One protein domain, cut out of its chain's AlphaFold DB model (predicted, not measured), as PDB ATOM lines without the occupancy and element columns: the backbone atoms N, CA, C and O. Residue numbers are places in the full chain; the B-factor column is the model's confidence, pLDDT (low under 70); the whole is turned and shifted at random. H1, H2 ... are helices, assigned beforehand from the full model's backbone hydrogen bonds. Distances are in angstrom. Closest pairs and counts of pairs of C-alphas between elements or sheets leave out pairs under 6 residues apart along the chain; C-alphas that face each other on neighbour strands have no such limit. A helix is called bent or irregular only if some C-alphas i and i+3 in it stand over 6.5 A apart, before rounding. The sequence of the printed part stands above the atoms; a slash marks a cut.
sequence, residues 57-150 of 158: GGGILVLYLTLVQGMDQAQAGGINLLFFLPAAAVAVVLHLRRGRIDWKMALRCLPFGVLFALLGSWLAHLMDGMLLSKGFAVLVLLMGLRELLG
ATOM      1  N   GLY A  57      14.364 -16.479 -46.769       70.38
ATOM      2  CA  GLY A  57      14.191 -16.602 -45.311       70.38
ATOM      3  C   GLY A  57      15.508 -16.889 -44.566       70.38
ATOM      4  O   GLY A  57      15.651 -16.561 -43.392       70.38
ATOM      5  N   GLY A  58      16.505 -17.421 -45.277       75.94
ATOM      6  CA  GLY A  58      17.811 -17.713 -44.723       75.94
ATOM      7  C   GLY A  58      18.708 -16.514 -44.415       75.94
ATOM      8  O   GLY A  58      19.449 -16.562 -43.438       75.94
ATOM      9  N   GLY A  59      18.627 -15.414 -45.173       79.19
ATOM     10  CA  GLY A  59      19.382 -14.198 -44.838       79.19
ATOM     11  C   GLY A  59      18.925 -13.601 -43.504       79.19
ATOM     12  O   GLY A  59      19.743 -13.216 -42.671       79.19
ATOM     13  N   ILE A  60      17.610 -13.619 -43.265       81.25
ATOM     14  CA  ILE A  60      16.990 -13.179 -42.007       81.25
ATOM     15  C   ILE A  60      17.404 -14.101 -40.851       81.25
ATOM     16  O   ILE A  60      17.731 -13.615 -39.770       81.25
ATOM     17  N   LEU A  61      17.436 -15.419 -41.080       83.12
ATOM     18  CA  LEU A  61      17.856 -16.394 -40.072       83.12
ATOM     19  C   LEU A  61      19.324 -16.207 -39.664       83.12
ATOM     20  O   LEU A  61      19.625 -16.214 -38.472       83.12
ATOM     21  N   VAL A  62      20.224 -15.989 -40.629       85.94
ATOM     22  CA  VAL A  62      21.639 -15.695 -40.342       85.94
ATOM     23  C   VAL A  62      21.758 -14.417 -39.516       85.94
ATOM     24  O   VAL A  62      22.397 -14.449 -38.472       85.94
ATOM     25  N   LEU A  63      21.081 -13.333 -39.919       84.69
ATOM     26  CA  LEU A  63      21.087 -12.066 -39.177       84.69
ATOM     27  C   LEU A  63      20.591 -12.235 -37.737       84.69
ATOM     28  O   LEU A  63      21.184 -11.677 -36.819       84.69
ATOM     29  N   TYR A  64      19.529 -13.013 -37.525       84.25
ATOM     30  CA  TYR A  64      19.027 -13.316 -36.186       84.25
ATOM     31  C   TYR A  64      20.068 -14.071 -35.348       84.25
ATOM     32  O   TYR A  64      20.375 -13.663 -34.229       84.25
ATOM     33  N   LEU A  65      20.657 -15.137 -35.893       85.69
ATOM     34  CA  LEU A  65      21.654 -15.946 -35.183       85.69
ATOM     35  C   LEU A  65      22.924 -15.146 -34.850       85.69
ATOM     36  O   LEU A  65      23.533 -15.352 -33.803       85.69
ATOM     37  N   THR A  66      23.308 -14.196 -35.695       85.69
ATOM     38  CA  THR A  66      24.520 -13.398 -35.481       85.69
ATOM     39  C   THR A  66      24.267 -12.199 -34.572       85.69
ATOM     40  O   THR A  66      25.063 -11.934 -33.679       85.69
ATOM     41  N   LEU A  67      23.161 -11.469 -34.760       83.81
ATOM     42  CA  LEU A  67      22.873 -10.239 -34.007       83.81
ATOM     43  C   LEU A  67      22.237 -10.513 -32.644       83.81
ATOM     44  O   LEU A  67      22.485  -9.767 -31.703       83.81
ATOM     45  N   VAL A  68      21.401 -11.550 -32.539       86.81
ATOM     46  CA  VAL A  68      20.665 -11.867 -31.305       86.81
ATOM     47  C   VAL A  68      21.397 -12.920 -30.484       86.81
ATOM     48  O   VAL A  68      21.526 -12.762 -29.275       86.81
ATOM     49  N   GLN A  69      21.883 -13.984 -31.128       83.44
ATOM     50  CA  GLN A  69      22.583 -15.081 -30.448       83.44
ATOM     51  C   GLN A  69      24.110 -14.899 -30.396       83.44
ATOM     52  O   GLN A  69      24.782 -15.655 -29.702       83.44
ATOM     53  N   GLY A  70      24.676 -13.915 -31.107       82.38
ATOM     54  CA  GLY A  70      26.121 -13.656 -31.092       82.38
ATOM     55  C   GLY A  70      26.968 -14.792 -31.677       82.38
ATOM     56  O   GLY A  70      28.150 -14.894 -31.354       82.38
ATOM     57  N   MET A  71      26.375 -15.673 -32.490       83.88
ATOM     58  CA  MET A  71      27.086 -16.810 -33.078       83.88
ATOM     59  C   MET A  71      28.077 -16.360 -34.149       83.88
ATOM     60  O   MET A  71      27.844 -15.377 -34.857       83.88
ATOM     61  N   ASP A  72      29.156 -17.130 -34.310       86.06
ATOM     62  CA  ASP A  72      30.098 -16.918 -35.404       86.06
ATOM     63  C   ASP A  72      29.415 -17.098 -36.771       86.06
ATOM     64  O   ASP A  72      28.522 -17.937 -36.951       86.06
ATOM     65  N   GLN A  73      29.860 -16.312 -37.752       84.50
ATOM     66  CA  GLN A  73      29.259 -16.249 -39.080       84.50
ATOM     67  C   GLN A  73      29.257 -17.607 -39.796       84.50
ATOM     68  O   GLN A  73      28.286 -17.939 -40.484       84.50
ATOM     69  N   ALA A  74      30.312 -18.409 -39.625       84.94
ATOM     70  CA  ALA A  74      30.400 -19.731 -40.239       84.94
ATOM     71  C   ALA A  74      29.351 -20.690 -39.653       84.94
ATOM     72  O   ALA A  74      28.692 -21.426 -40.391       84.94
ATOM     73  N   GLN A  75      29.132 -20.637 -38.334       87.06
ATOM     74  CA  GLN A  75      28.123 -21.461 -37.664       87.06
ATOM     75  C   GLN A  75      26.701 -21.049 -38.054       87.06
ATOM     76  O   GLN A  75      25.882 -21.907 -38.388       87.06
ATOM     77  N   ALA A  76      26.414 -19.745 -38.073       88.69
ATOM     78  CA  ALA A  76      25.108 -19.227 -38.478       88.69
ATOM     79  C   ALA A  76      24.767 -19.606 -39.931       88.69
ATOM     80  O   ALA A  76      23.649 -20.043 -40.216       88.69
ATOM     81  N   GLY A  77      25.744 -19.517 -40.842       87.00
ATOM     82  CA  GLY A  77      25.601 -19.967 -42.229       87.00
ATOM     83  C   GLY A  77      25.319 -21.469 -42.350       87.00
ATOM     84  O   GLY A  77      24.453 -21.870 -43.129       87.00
ATOM     85  N   GLY A  78      25.990 -22.296 -41.543       88.69
ATOM     86  CA  GLY A  78      25.765 -23.744 -41.496       88.69
ATOM     87  C   GLY A  78      24.364 -24.123 -41.008       88.69
ATOM     88  O   GLY A  78      23.686 -24.930 -41.645       88.69
ATOM     89  N   ILE A  79      23.888 -23.498 -39.926       90.19
ATOM     90  CA  ILE A  79      22.523 -23.705 -39.401       90.19
ATOM     91  C   ILE A  79      21.482 -23.288 -40.437       90.19
ATOM     92  O   ILE A  79      20.500 -23.996 -40.661       90.19
ATOM     93  N   ASN A  80      21.713 -22.162 -41.107       87.38
ATOM     94  CA  ASN A  80      20.847 -21.702 -42.177       87.38
ATOM     95  C   ASN A  80      20.769 -22.710 -43.336       87.38
ATOM     96  O   ASN A  80      19.683 -23.015 -43.824       87.38
ATOM     97  N   LEU A  81      21.900 -23.293 -43.740       88.94
ATOM     98  CA  LEU A  81      21.917 -24.339 -44.763       88.94
ATOM     99  C   LEU A  81      21.137 -25.584 -44.312       88.94
ATOM    100  O   LEU A  81      20.368 -26.142 -45.095       88.94
ATOM    101  N   LEU A  82      21.272 -25.974 -43.040       90.81
ATOM    102  CA  LEU A  82      20.519 -27.082 -42.452       90.81
ATOM    103  C   LEU A  82      19.005 -26.824 -42.480       90.81
ATOM    104  O   LEU A  82      18.229 -27.727 -42.792       90.81
ATOM    105  N   PHE A  83      18.585 -25.582 -42.236       86.94
ATOM    106  CA  PHE A  83      17.183 -25.168 -42.319       86.94
ATOM    107  C   PHE A  83      16.605 -25.311 -43.737       86.94
ATOM    108  O   PHE A  83      15.422 -25.613 -43.903       86.94
ATOM    109  N   PHE A  84      17.435 -25.171 -44.774       85.94
ATOM    110  CA  PHE A  84      17.002 -25.358 -46.157       85.94
ATOM    111  C   PHE A  84      16.841 -26.820 -46.579       85.94
ATOM    112  O   PHE A  84      16.099 -27.068 -47.527       85.94
ATOM    113  N   LEU A  85      17.460 -27.798 -45.910       91.06
ATOM    114  CA  LEU A  85      17.351 -29.216 -46.287       91.06
ATOM    115  C   LEU A  85      15.901 -29.728 -46.398       91.06
ATOM    116  O   LEU A  85      15.564 -30.291 -47.443       91.06
ATOM    117  N   PRO A  86      15.016 -29.547 -45.395       88.94
ATOM    118  CA  PRO A  86      13.631 -30.005 -45.504       88.94
ATOM    119  C   PRO A  86      12.863 -29.264 -46.605       88.94
ATOM    120  O   PRO A  86      12.105 -29.884 -47.352       88.94
ATOM    121  N   ALA A  87      13.100 -27.959 -46.767       86.38
ATOM    122  CA  ALA A  87      12.489 -27.170 -47.835       86.38
ATOM    123  C   ALA A  87      12.930 -27.662 -49.224       86.38
ATOM    124  O   ALA A  87      12.098 -27.838 -50.117       86.38
ATOM    125  N   ALA A  88      14.220 -27.952 -49.392       87.50
ATOM    126  CA  ALA A  88      14.785 -28.515 -50.609       87.50
ATOM    127  C   ALA A  88      14.221 -29.911 -50.894       87.50
ATOM    128  O   ALA A  88      13.837 -30.187 -52.028       87.50
ATOM    129  N   ALA A  89      14.089 -30.770 -49.878       90.44
ATOM    130  CA  ALA A  89      13.493 -32.095 -50.029       90.44
ATOM    131  C   ALA A  89      12.050 -32.008 -50.548       90.44
ATOM    132  O   ALA A  89      11.704 -32.662 -51.533       90.44
ATOM    133  N   VAL A  90      11.221 -31.145 -49.950       91.25
ATOM    134  CA  VAL A  90       9.846 -30.905 -50.418       91.25
ATOM    135  C   VAL A  90       9.841 -30.343 -51.841       91.25
ATOM    136  O   VAL A  90       9.074 -30.816 -52.681       91.25
ATOM    137  N   ALA A  91      10.713 -29.379 -52.146       86.69
ATOM    138  CA  ALA A  91      10.814 -28.780 -53.477       86.69
ATOM    139  C   ALA A  91      11.191 -29.809 -54.554       86.69
ATOM    140  O   ALA A  91      10.604 -29.802 -55.643       86.69
ATOM    141  N   VAL A  92      12.123 -30.711 -54.238       87.94
ATOM    142  CA  VAL A  92      12.541 -31.827 -55.092       87.94
ATOM    143  C   VAL A  92      11.379 -32.797 -55.292       87.94
ATOM    144  O   VAL A  92      11.016 -33.068 -56.434       87.94
ATOM    145  N   VAL A  93      10.717 -33.251 -54.223       87.81
ATOM    146  CA  VAL A  93       9.550 -34.153 -54.318       87.81
ATOM    147  C   VAL A  93       8.437 -33.542 -55.173       87.81
ATOM    148  O   VAL A  93       7.853 -34.225 -56.018       87.81
ATOM    149  N   LEU A  94       8.160 -32.249 -55.003       87.19
ATOM    150  CA  LEU A  94       7.143 -31.536 -55.772       87.19
ATOM    151  C   LEU A  94       7.511 -31.447 -57.261       87.19
ATOM    152  O   LEU A  94       6.645 -31.634 -58.117       87.19
ATOM    153  N   HIS A  95       8.784 -31.195 -57.580       84.31
ATOM    154  CA  HIS A  95       9.270 -31.192 -58.963       84.31
ATOM    155  C   HIS A  95       9.234 -32.584 -59.591       84.31
ATOM    156  O   HIS A  95       8.822 -32.704 -60.746       84.31
ATOM    157  N   LEU A  96       9.583 -33.631 -58.834       84.31
ATOM    158  CA  LEU A  96       9.493 -35.017 -59.300       84.31
ATOM    159  C   LEU A  96       8.045 -35.358 -59.661       84.31
ATOM    160  O   LEU A  96       7.789 -35.885 -60.742       84.31
ATOM    161  N   ARG A  97       7.085 -34.982 -58.808       81.75
ATOM    162  CA  ARG A  97       5.652 -35.210 -59.057       81.75
ATOM    163  C   ARG A  97       5.100 -34.454 -60.263       81.75
ATOM    164  O   ARG A  97       4.129 -34.904 -60.857       81.75
ATOM    165  N   ARG A  98       5.696 -33.318 -60.635       80.81
ATOM    166  CA  ARG A  98       5.281 -32.525 -61.805       80.81
ATOM    167  C   ARG A  98       5.856 -33.043 -63.128       80.81
ATOM    168  O   ARG A  98       5.482 -32.511 -64.169       80.81
ATOM    169  N   GLY A  99       6.745 -34.043 -63.111       74.06
ATOM    170  CA  GLY A  99       7.234 -34.730 -64.315       74.06
ATOM    171  C   GLY A  99       8.090 -33.883 -65.267       74.06
ATOM    172  O   GLY A  99       8.363 -34.317 -66.379       74.06
ATOM    173  N   ARG A 100       8.529 -32.685 -64.855       67.50
ATOM    174  CA  ARG A 100       9.332 -31.748 -65.672       67.50
ATOM    175  C   ARG A 100      10.802 -31.723 -65.260       67.50
ATOM    176  O   ARG A 100      11.398 -30.656 -65.158       67.50
ATOM    177  N   ILE A 101      11.366 -32.883 -64.935       71.56
ATOM    178  CA  ILE A 101      12.780 -32.975 -64.568       71.56
ATOM    179  C   ILE A 101      13.560 -33.482 -65.766       71.56
ATOM    180  O   ILE A 101      13.502 -34.662 -66.109       71.56
ATOM    181  N   ASP A 102      14.346 -32.589 -66.356       80.00
ATOM    182  CA  ASP A 102      15.392 -32.962 -67.295       80.00
ATOM    183  C   ASP A 102      16.538 -33.620 -66.528       80.00
ATOM    184  O   ASP A 102      17.535 -32.990 -66.168       80.00
ATOM    185  N   TRP A 103      16.401 -34.922 -66.277       81.75
ATOM    186  CA  TRP A 103      17.393 -35.731 -65.565       81.75
ATOM    187  C   TRP A 103      18.797 -35.602 -66.162       81.75
ATOM    188  O   TRP A 103      19.781 -35.635 -65.433       81.75
ATOM    189  N   LYS A 104      18.899 -35.364 -67.476       83.44
ATOM    190  CA  LYS A 104      20.171 -35.097 -68.161       83.44
ATOM    191  C   LYS A 104      20.842 -33.805 -67.683       83.44
ATOM    192  O   LYS A 104      22.055 -33.793 -67.497       83.44
ATOM    193  N   MET A 105      20.074 -32.732 -67.480       83.38
ATOM    194  CA  MET A 105      20.600 -31.477 -66.935       83.38
ATOM    195  C   MET A 105      20.889 -31.600 -65.445       83.38
ATOM    196  O   MET A 105      21.965 -31.203 -65.010       83.38
ATOM    197  N   ALA A 106      19.982 -32.213 -64.680       84.12
ATOM    198  CA  ALA A 106      20.179 -32.429 -63.250       84.12
ATOM    199  C   ALA A 106      21.480 -33.198 -62.977       84.12
ATOM    200  O   ALA A 106      22.307 -32.745 -62.190       84.12
ATOM    201  N   LEU A 107      21.713 -34.303 -63.693       87.44
ATOM    202  CA  LEU A 107      22.901 -35.135 -63.516       87.44
ATOM    203  C   LEU A 107      24.190 -34.432 -63.957       87.44
ATOM    204  O   LEU A 107      25.246 -34.685 -63.387       87.44
ATOM    205  N   ARG A 108      24.117 -33.540 -64.953       90.56
ATOM    206  CA  ARG A 108      25.277 -32.761 -65.395       90.56
ATOM    207  C   ARG A 108      25.594 -31.619 -64.439       90.56
ATOM    208  O   ARG A 108      26.767 -31.375 -64.209       90.56
ATOM    209  N   CYS A 109      24.590 -30.969 -63.853       89.94
ATOM    210  CA  CYS A 109      24.775 -29.890 -62.879       89.94
ATOM    211  C   CYS A 109      25.180 -30.392 -61.488       89.94
ATOM    212  O   CYS A 109      25.907 -29.693 -60.788       89.94
ATOM    213  N   LEU A 110      24.744 -31.589 -61.089       91.62
ATOM    214  CA  LEU A 110      25.020 -32.164 -59.771       91.62
ATOM    215  C   LEU A 110      26.518 -32.206 -59.404       91.62
ATOM    216  O   LEU A 110      26.854 -31.681 -58.342       91.62
ATOM    217  N   PRO A 111      27.440 -32.730 -60.238       93.69
ATOM    218  CA  PRO A 111      28.862 -32.752 -59.896       93.69
ATOM    219  C   PRO A 111      29.458 -31.348 -59.776       93.69
ATOM    220  O   PRO A 111      30.254 -31.114 -58.874       93.69
ATOM    221  N   PHE A 112      29.046 -30.394 -60.620       94.19
ATOM    222  CA  PHE A 112      29.497 -29.006 -60.487       94.19
ATOM    223  C   PHE A 112      28.980 -28.384 -59.190       94.19
ATOM    224  O   PHE A 112      29.761 -27.794 -58.454       94.19
ATOM    225  N   GLY A 113      27.696 -28.558 -58.868       91.06
ATOM    226  CA  GLY A 113      27.110 -28.047 -57.628       91.06
ATOM    227  C   GLY A 113      27.816 -28.588 -56.387       91.06
ATOM    228  O   GLY A 113      28.179 -27.813 -55.507       91.06
ATOM    229  N   VAL A 114      28.084 -29.896 -56.347       94.19
ATOM    230  CA  VAL A 114      28.832 -30.532 -55.250       94.19
ATOM    231  C   VAL A 114      30.267 -30.011 -55.191       94.19
ATOM    232  O   VAL A 114      30.736 -29.655 -54.113       94.19
ATOM    233  N   LEU A 115      30.953 -29.906 -56.332       95.50
ATOM    234  CA  LEU A 115      32.328 -29.410 -56.387       95.50
ATOM    235  C   LEU A 115      32.431 -27.967 -55.878       95.50
ATOM    236  O   LEU A 115      33.278 -27.683 -55.037       95.50
ATOM    237  N   PHE A 116      31.551 -27.073 -56.334       92.75
ATOM    238  CA  PHE A 116      31.509 -25.681 -55.880       92.75
ATOM    239  C   PHE A 116      31.084 -25.552 -54.416       92.75
ATOM    240  O   PHE A 116      31.621 -24.698 -53.715       92.75
ATOM    241  N   ALA A 117      30.172 -26.398 -53.926       90.19
ATOM    242  CA  ALA A 117      29.790 -26.411 -52.515       90.19
ATOM    243  C   ALA A 117      30.960 -26.835 -51.612       90.19
ATOM    244  O   ALA A 117      31.206 -26.200 -50.589       90.19
ATOM    245  N   LEU A 118      31.716 -27.866 -52.010       92.38
ATOM    246  CA  LEU A 118      32.914 -28.309 -51.293       92.38
ATOM    247  C   LEU A 118      34.017 -27.251 -51.334       92.38
ATOM    248  O   LEU A 118      34.561 -26.913 -50.287       92.38
ATOM    249  N   LEU A 119      34.309 -26.689 -52.514       92.44
ATOM    250  CA  LEU A 119      35.286 -25.603 -52.655       92.44
ATOM    251  C   LEU A 119      34.896 -24.385 -51.816       92.44
ATOM    252  O   LEU A 119      35.743 -23.819 -51.135       92.44
ATOM    253  N   GLY A 120      33.621 -23.994 -51.847       87.31
ATOM    254  CA  GLY A 120      33.104 -22.861 -51.085       87.31
ATOM    255  C   GLY A 120      33.188 -23.087 -49.578       87.31
ATOM    256  O   GLY A 120      33.642 -22.202 -48.861       87.31
ATOM    257  N   SER A 121      32.813 -24.278 -49.102       87.31
ATOM    258  CA  SER A 121      32.928 -24.653 -47.686       87.31
ATOM    259  C   SER A 121      34.387 -24.677 -47.220       87.31
ATOM    260  O   SER A 121      34.721 -24.118 -46.176       87.31
ATOM    261  N   TRP A 122      35.283 -25.254 -48.026       89.06
ATOM    262  CA  TRP A 122      36.712 -25.287 -47.721       89.06
ATOM    263  C   TRP A 122      37.317 -23.881 -47.676       89.06
ATOM    264  O   TRP A 122      38.037 -23.548 -46.737       89.06
ATOM    265  N   LEU A 123      36.967 -23.029 -48.641       85.31
ATOM    266  CA  LEU A 123      37.422 -21.644 -48.676       85.31
ATOM    267  C   LEU A 123      36.884 -20.843 -47.483       85.31
ATOM    268  O   LEU A 123      37.630 -20.060 -46.905       85.31
ATOM    269  N   ALA A 124      35.634 -21.077 -47.073       83.00
ATOM    270  CA  ALA A 124      35.042 -20.447 -45.896       83.00
ATOM    271  C   ALA A 124      35.762 -20.838 -44.595       83.00
ATOM    272  O   ALA A 124      35.951 -19.985 -43.736       83.00
ATOM    273  N   HIS A 125      36.220 -22.089 -44.473       81.56
ATOM    274  CA  HIS A 125      37.007 -22.557 -43.326       81.56
ATOM    275  C   HIS A 125      38.419 -21.959 -43.251       81.56
ATOM    276  O   HIS A 125      38.986 -21.880 -42.164       81.56
ATOM    277  N   LEU A 126      38.998 -21.560 -44.387       81.06
ATOM    278  CA  LEU A 126      40.305 -20.893 -44.437       81.06
ATOM    279  C   LEU A 126      40.233 -19.412 -44.032       81.06
ATOM    280  O   LEU A 126      41.270 -18.813 -43.748       81.06
ATOM    281  N   MET A 127      39.042 -18.808 -44.032       80.00
ATOM    282  CA  MET A 127      38.863 -17.412 -43.644       80.00
ATOM    283  C   MET A 127      38.665 -17.292 -42.134       80.00
ATOM    284  O   MET A 127      37.849 -17.993 -41.547       80.00
ATOM    285  N   ASP A 128      39.378 -16.350 -41.516       81.38
ATOM    286  CA  ASP A 128      39.152 -15.982 -40.120       81.38
ATOM    287  C   ASP A 128      37.698 -15.503 -39.930       81.38
ATOM    288  O   ASP A 128      37.167 -14.769 -40.776       81.38
ATOM    289  N   GLY A 129      37.051 -15.889 -38.827       77.56
ATOM    290  CA  GLY A 129      35.635 -15.593 -38.558       77.56
ATOM    291  C   GLY A 129      35.332 -14.092 -38.621       77.56
ATOM    292  O   GLY A 129      34.289 -13.667 -39.129       77.56
ATOM    293  N   MET A 130      36.306 -13.258 -38.236       79.94
ATOM    294  CA  MET A 130      36.205 -11.802 -38.343       79.94
ATOM    295  C   MET A 130      36.210 -11.300 -39.797       79.94
ATOM    296  O   MET A 130      35.450 -10.387 -40.133       79.94
ATOM    297  N   LEU A 131      37.019 -11.895 -40.682       83.69
ATOM    298  CA  LEU A 131      37.007 -11.564 -42.111       83.69
ATOM    299  C   LEU A 131      35.709 -12.031 -42.772       83.69
ATOM    300  O   LEU A 131      35.153 -11.302 -43.595       83.69
ATOM    301  N   LEU A 132      35.210 -13.210 -42.396       83.19
ATOM    302  CA  LEU A 132      33.980 -13.772 -42.950       83.19
ATOM    303  C   LEU A 132      32.756 -12.926 -42.569       83.19
ATOM    304  O   LEU A 132      31.943 -12.579 -43.429       83.19
ATOM    305  N   SER A 133      32.673 -12.513 -41.302       83.19
ATOM    306  CA  SER A 133      31.637 -11.603 -40.801       83.19
ATOM    307  C   SER A 133      31.692 -10.238 -41.494       83.19
ATOM    308  O   SER A 133      30.680  -9.747 -41.999       83.19
ATOM    309  N   LYS A 134      32.889  -9.649 -41.631       86.94
ATOM    310  CA  LYS A 134      33.074  -8.365 -42.324       86.94
ATOM    311  C   LYS A 134      32.718  -8.455 -43.810       86.94
ATOM    312  O   LYS A 134      32.070  -7.551 -44.333       86.94
ATOM    313  N   GLY A 135      33.092  -9.546 -44.477       86.44
ATOM    314  CA  GLY A 135      32.729  -9.818 -45.867       86.44
ATOM    315  C   GLY A 135      31.217  -9.909 -46.057       86.44
ATOM    316  O   GLY A 135      30.672  -9.247 -46.939       86.44
ATOM    317  N   PHE A 136      30.526 -10.651 -45.190       84.06
ATOM    318  CA  PHE A 136      29.066 -10.744 -45.219       84.06
ATOM    319  C   PHE A 136      28.387  -9.398 -44.949       84.06
ATOM    320  O   PHE A 136      27.484  -9.017 -45.691       84.06
ATOM    321  N   ALA A 137      28.849  -8.644 -43.947       85.94
ATOM    322  CA  ALA A 137      28.312  -7.322 -43.633       85.94
ATOM    323  C   ALA A 137      28.434  -6.357 -44.823       85.94
ATOM    324  O   ALA A 137      27.473  -5.669 -45.162       85.94
ATOM    325  N   VAL A 138      29.585  -6.351 -45.505       90.69
ATOM    326  CA  VAL A 138      29.788  -5.570 -46.736       90.69
ATOM    327  C   VAL A 138      28.850  -6.041 -47.845       90.69
ATOM    328  O   VAL A 138      28.268  -5.207 -48.532       90.69
ATOM    329  N   LEU A 139      28.656  -7.350 -48.014       86.88
ATOM    330  CA  LEU A 139      27.763  -7.915 -49.031       86.88
ATOM    331  C   LEU A 139      26.307  -7.473 -48.805       86.88
ATOM    332  O   LEU A 139      25.663  -6.991 -49.735       86.88
ATOM    333  N   VAL A 140      25.820  -7.556 -47.563       84.25
ATOM    334  CA  VAL A 140      24.480  -7.087 -47.169       84.25
ATOM    335  C   VAL A 140      24.345  -5.580 -47.376       84.25
ATOM    336  O   VAL A 140      23.351  -5.130 -47.945       84.25
ATOM    337  N   LEU A 141      25.355  -4.798 -46.980       89.19
ATOM    338  CA  LEU A 141      25.366  -3.350 -47.180       89.19
ATOM    339  C   LEU A 141      25.313  -2.995 -48.672       89.19
ATOM    340  O   LEU A 141      24.545  -2.125 -49.070       89.19
ATOM    341  N   LEU A 142      26.089  -3.692 -49.507       89.44
ATOM    342  CA  LEU A 142      26.092  -3.511 -50.958       89.44
ATOM    343  C   LEU A 142      24.764  -3.922 -51.590       89.44
ATOM    344  O   LEU A 142      24.314  -3.233 -52.498       89.44
ATOM    345  N   MET A 143      24.135  -5.008 -51.136       83.69
ATOM    346  CA  MET A 143      22.798  -5.412 -51.588       83.69
ATOM    347  C   MET A 143      21.754  -4.357 -51.232       83.69
ATOM    348  O   MET A 143      21.024  -3.914 -52.113       83.69
ATOM    349  N   GLY A 144      21.732  -3.895 -49.979       83.31
ATOM    350  CA  GLY A 144      20.825  -2.832 -49.543       83.31
ATOM    351  C   GLY A 144      21.054  -1.532 -50.310       83.31
ATOM    352  O   GLY A 144      20.106  -0.911 -50.782       83.31
ATOM    353  N   LEU A 145      22.315  -1.149 -50.518       88.75
ATOM    354  CA  LEU A 145      22.662   0.041 -51.285       88.75
ATOM    355  C   LEU A 145      22.305  -0.114 -52.768       88.75
ATOM    356  O   LEU A 145      21.802   0.830 -53.370       88.75
ATOM    357  N   ARG A 146      22.521  -1.290 -53.366       87.06
ATOM    358  CA  ARG A 146      22.112  -1.582 -54.746       87.06
ATOM    359  C   ARG A 146      20.607  -1.570 -54.924       87.06
ATOM    360  O   ARG A 146      20.177  -1.143 -55.983       87.06
ATOM    361  N   GLU A 147      19.837  -1.999 -53.937       82.75
ATOM    362  CA  GLU A 147      18.376  -1.948 -53.997       82.75
ATOM    363  C   GLU A 147      17.870  -0.504 -53.847       82.75
ATOM    364  O   GLU A 147      17.023  -0.054 -54.610       82.75
ATOM    365  N   LEU A 148      18.459   0.274 -52.931       85.88
ATOM    366  CA  LEU A 148      18.108   1.685 -52.715       85.88
ATOM    367  C   LEU A 148      18.522   2.594 -53.885       85.88
ATOM    368  O   LEU A 148      17.792   3.514 -54.252       85.88
ATOM    369  N   LEU A 149      19.698   2.354 -54.472       85.44
ATOM    370  CA  LEU A 149      20.203   3.083 -55.645       85.44
ATOM    371  C   LEU A 149      19.708   2.480 -56.966       85.44
ATOM    372  O   LEU A 149      19.776   3.131 -58.014       85.44
ATOM    373  N   GLY A 150      19.215   1.244 -56.921       67.44
ATOM    374  CA  GLY A 150      18.590   0.498 -58.002       67.44
ATOM    375  C   GLY A 150      17.240   1.102 -58.321       67.44
ATOM    376  O   GLY A 150      16.194   0.554 -58.006       67.44
TER     377      GLY A 150
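Overview. This is residues 57 to 150 of the 158 residues of the protein "Probable membrane transporter protein" of Anaeromassilibacillus sp. An200 (UniProt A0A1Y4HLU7). Bent H2 and long H3 make a wide, open hairpin with a gap between H2b and H3; near its open end H1 packs on H2a, and H4 starts at H2a, leading away until residues 141 to 150 stick out. The 94 printed residues hold four named helices, H1 to H4, and no named strand: all helix, loose, radius of gyration of the C-alphas 16.5 A, spans 43 by 32 by 28 A.

Along the chain. Find C-alpha 57 at (14.191, -16.602, -45.311), where H1, residues 57 to 67, begins. H2, residues 73 to 97, is one helix by its hydrogen bonds but bent, with C-alphas 83 and 86 6.8 A apart; its arms are H2a, residues 73 to 83, and H2b, residues 86 to 97. H3, residues 103 to 126, 34.5 A, is only just irregular: C-alphas 108 and 111 are 6.6 A apart. H4, residues 129 to 149, 29.6 A, ends at (20.203, 3.083, -55.645).

Arrangement. H1 and H2a touch as a hairpin, closest C-alphas Val 62 and Ala 76, 5.3 A. H4 touches H2a with residues 129 to 133 alone, closest C-alphas Ser 133 and Gln 73, 5.5 A. H2b and H3 are apart. Every O i to N i+4 pair is within hydrogen-bond range in H1, H2a, H2b and H4; in H3, 18 of 20.

Size, cuts and confidence. The farthest C-alphas, Gly 99 and Met 130, are 45.2 A apart. The printed part has no cut, the three links are tight, and pLDDT is under 70 at residues 100 and 150.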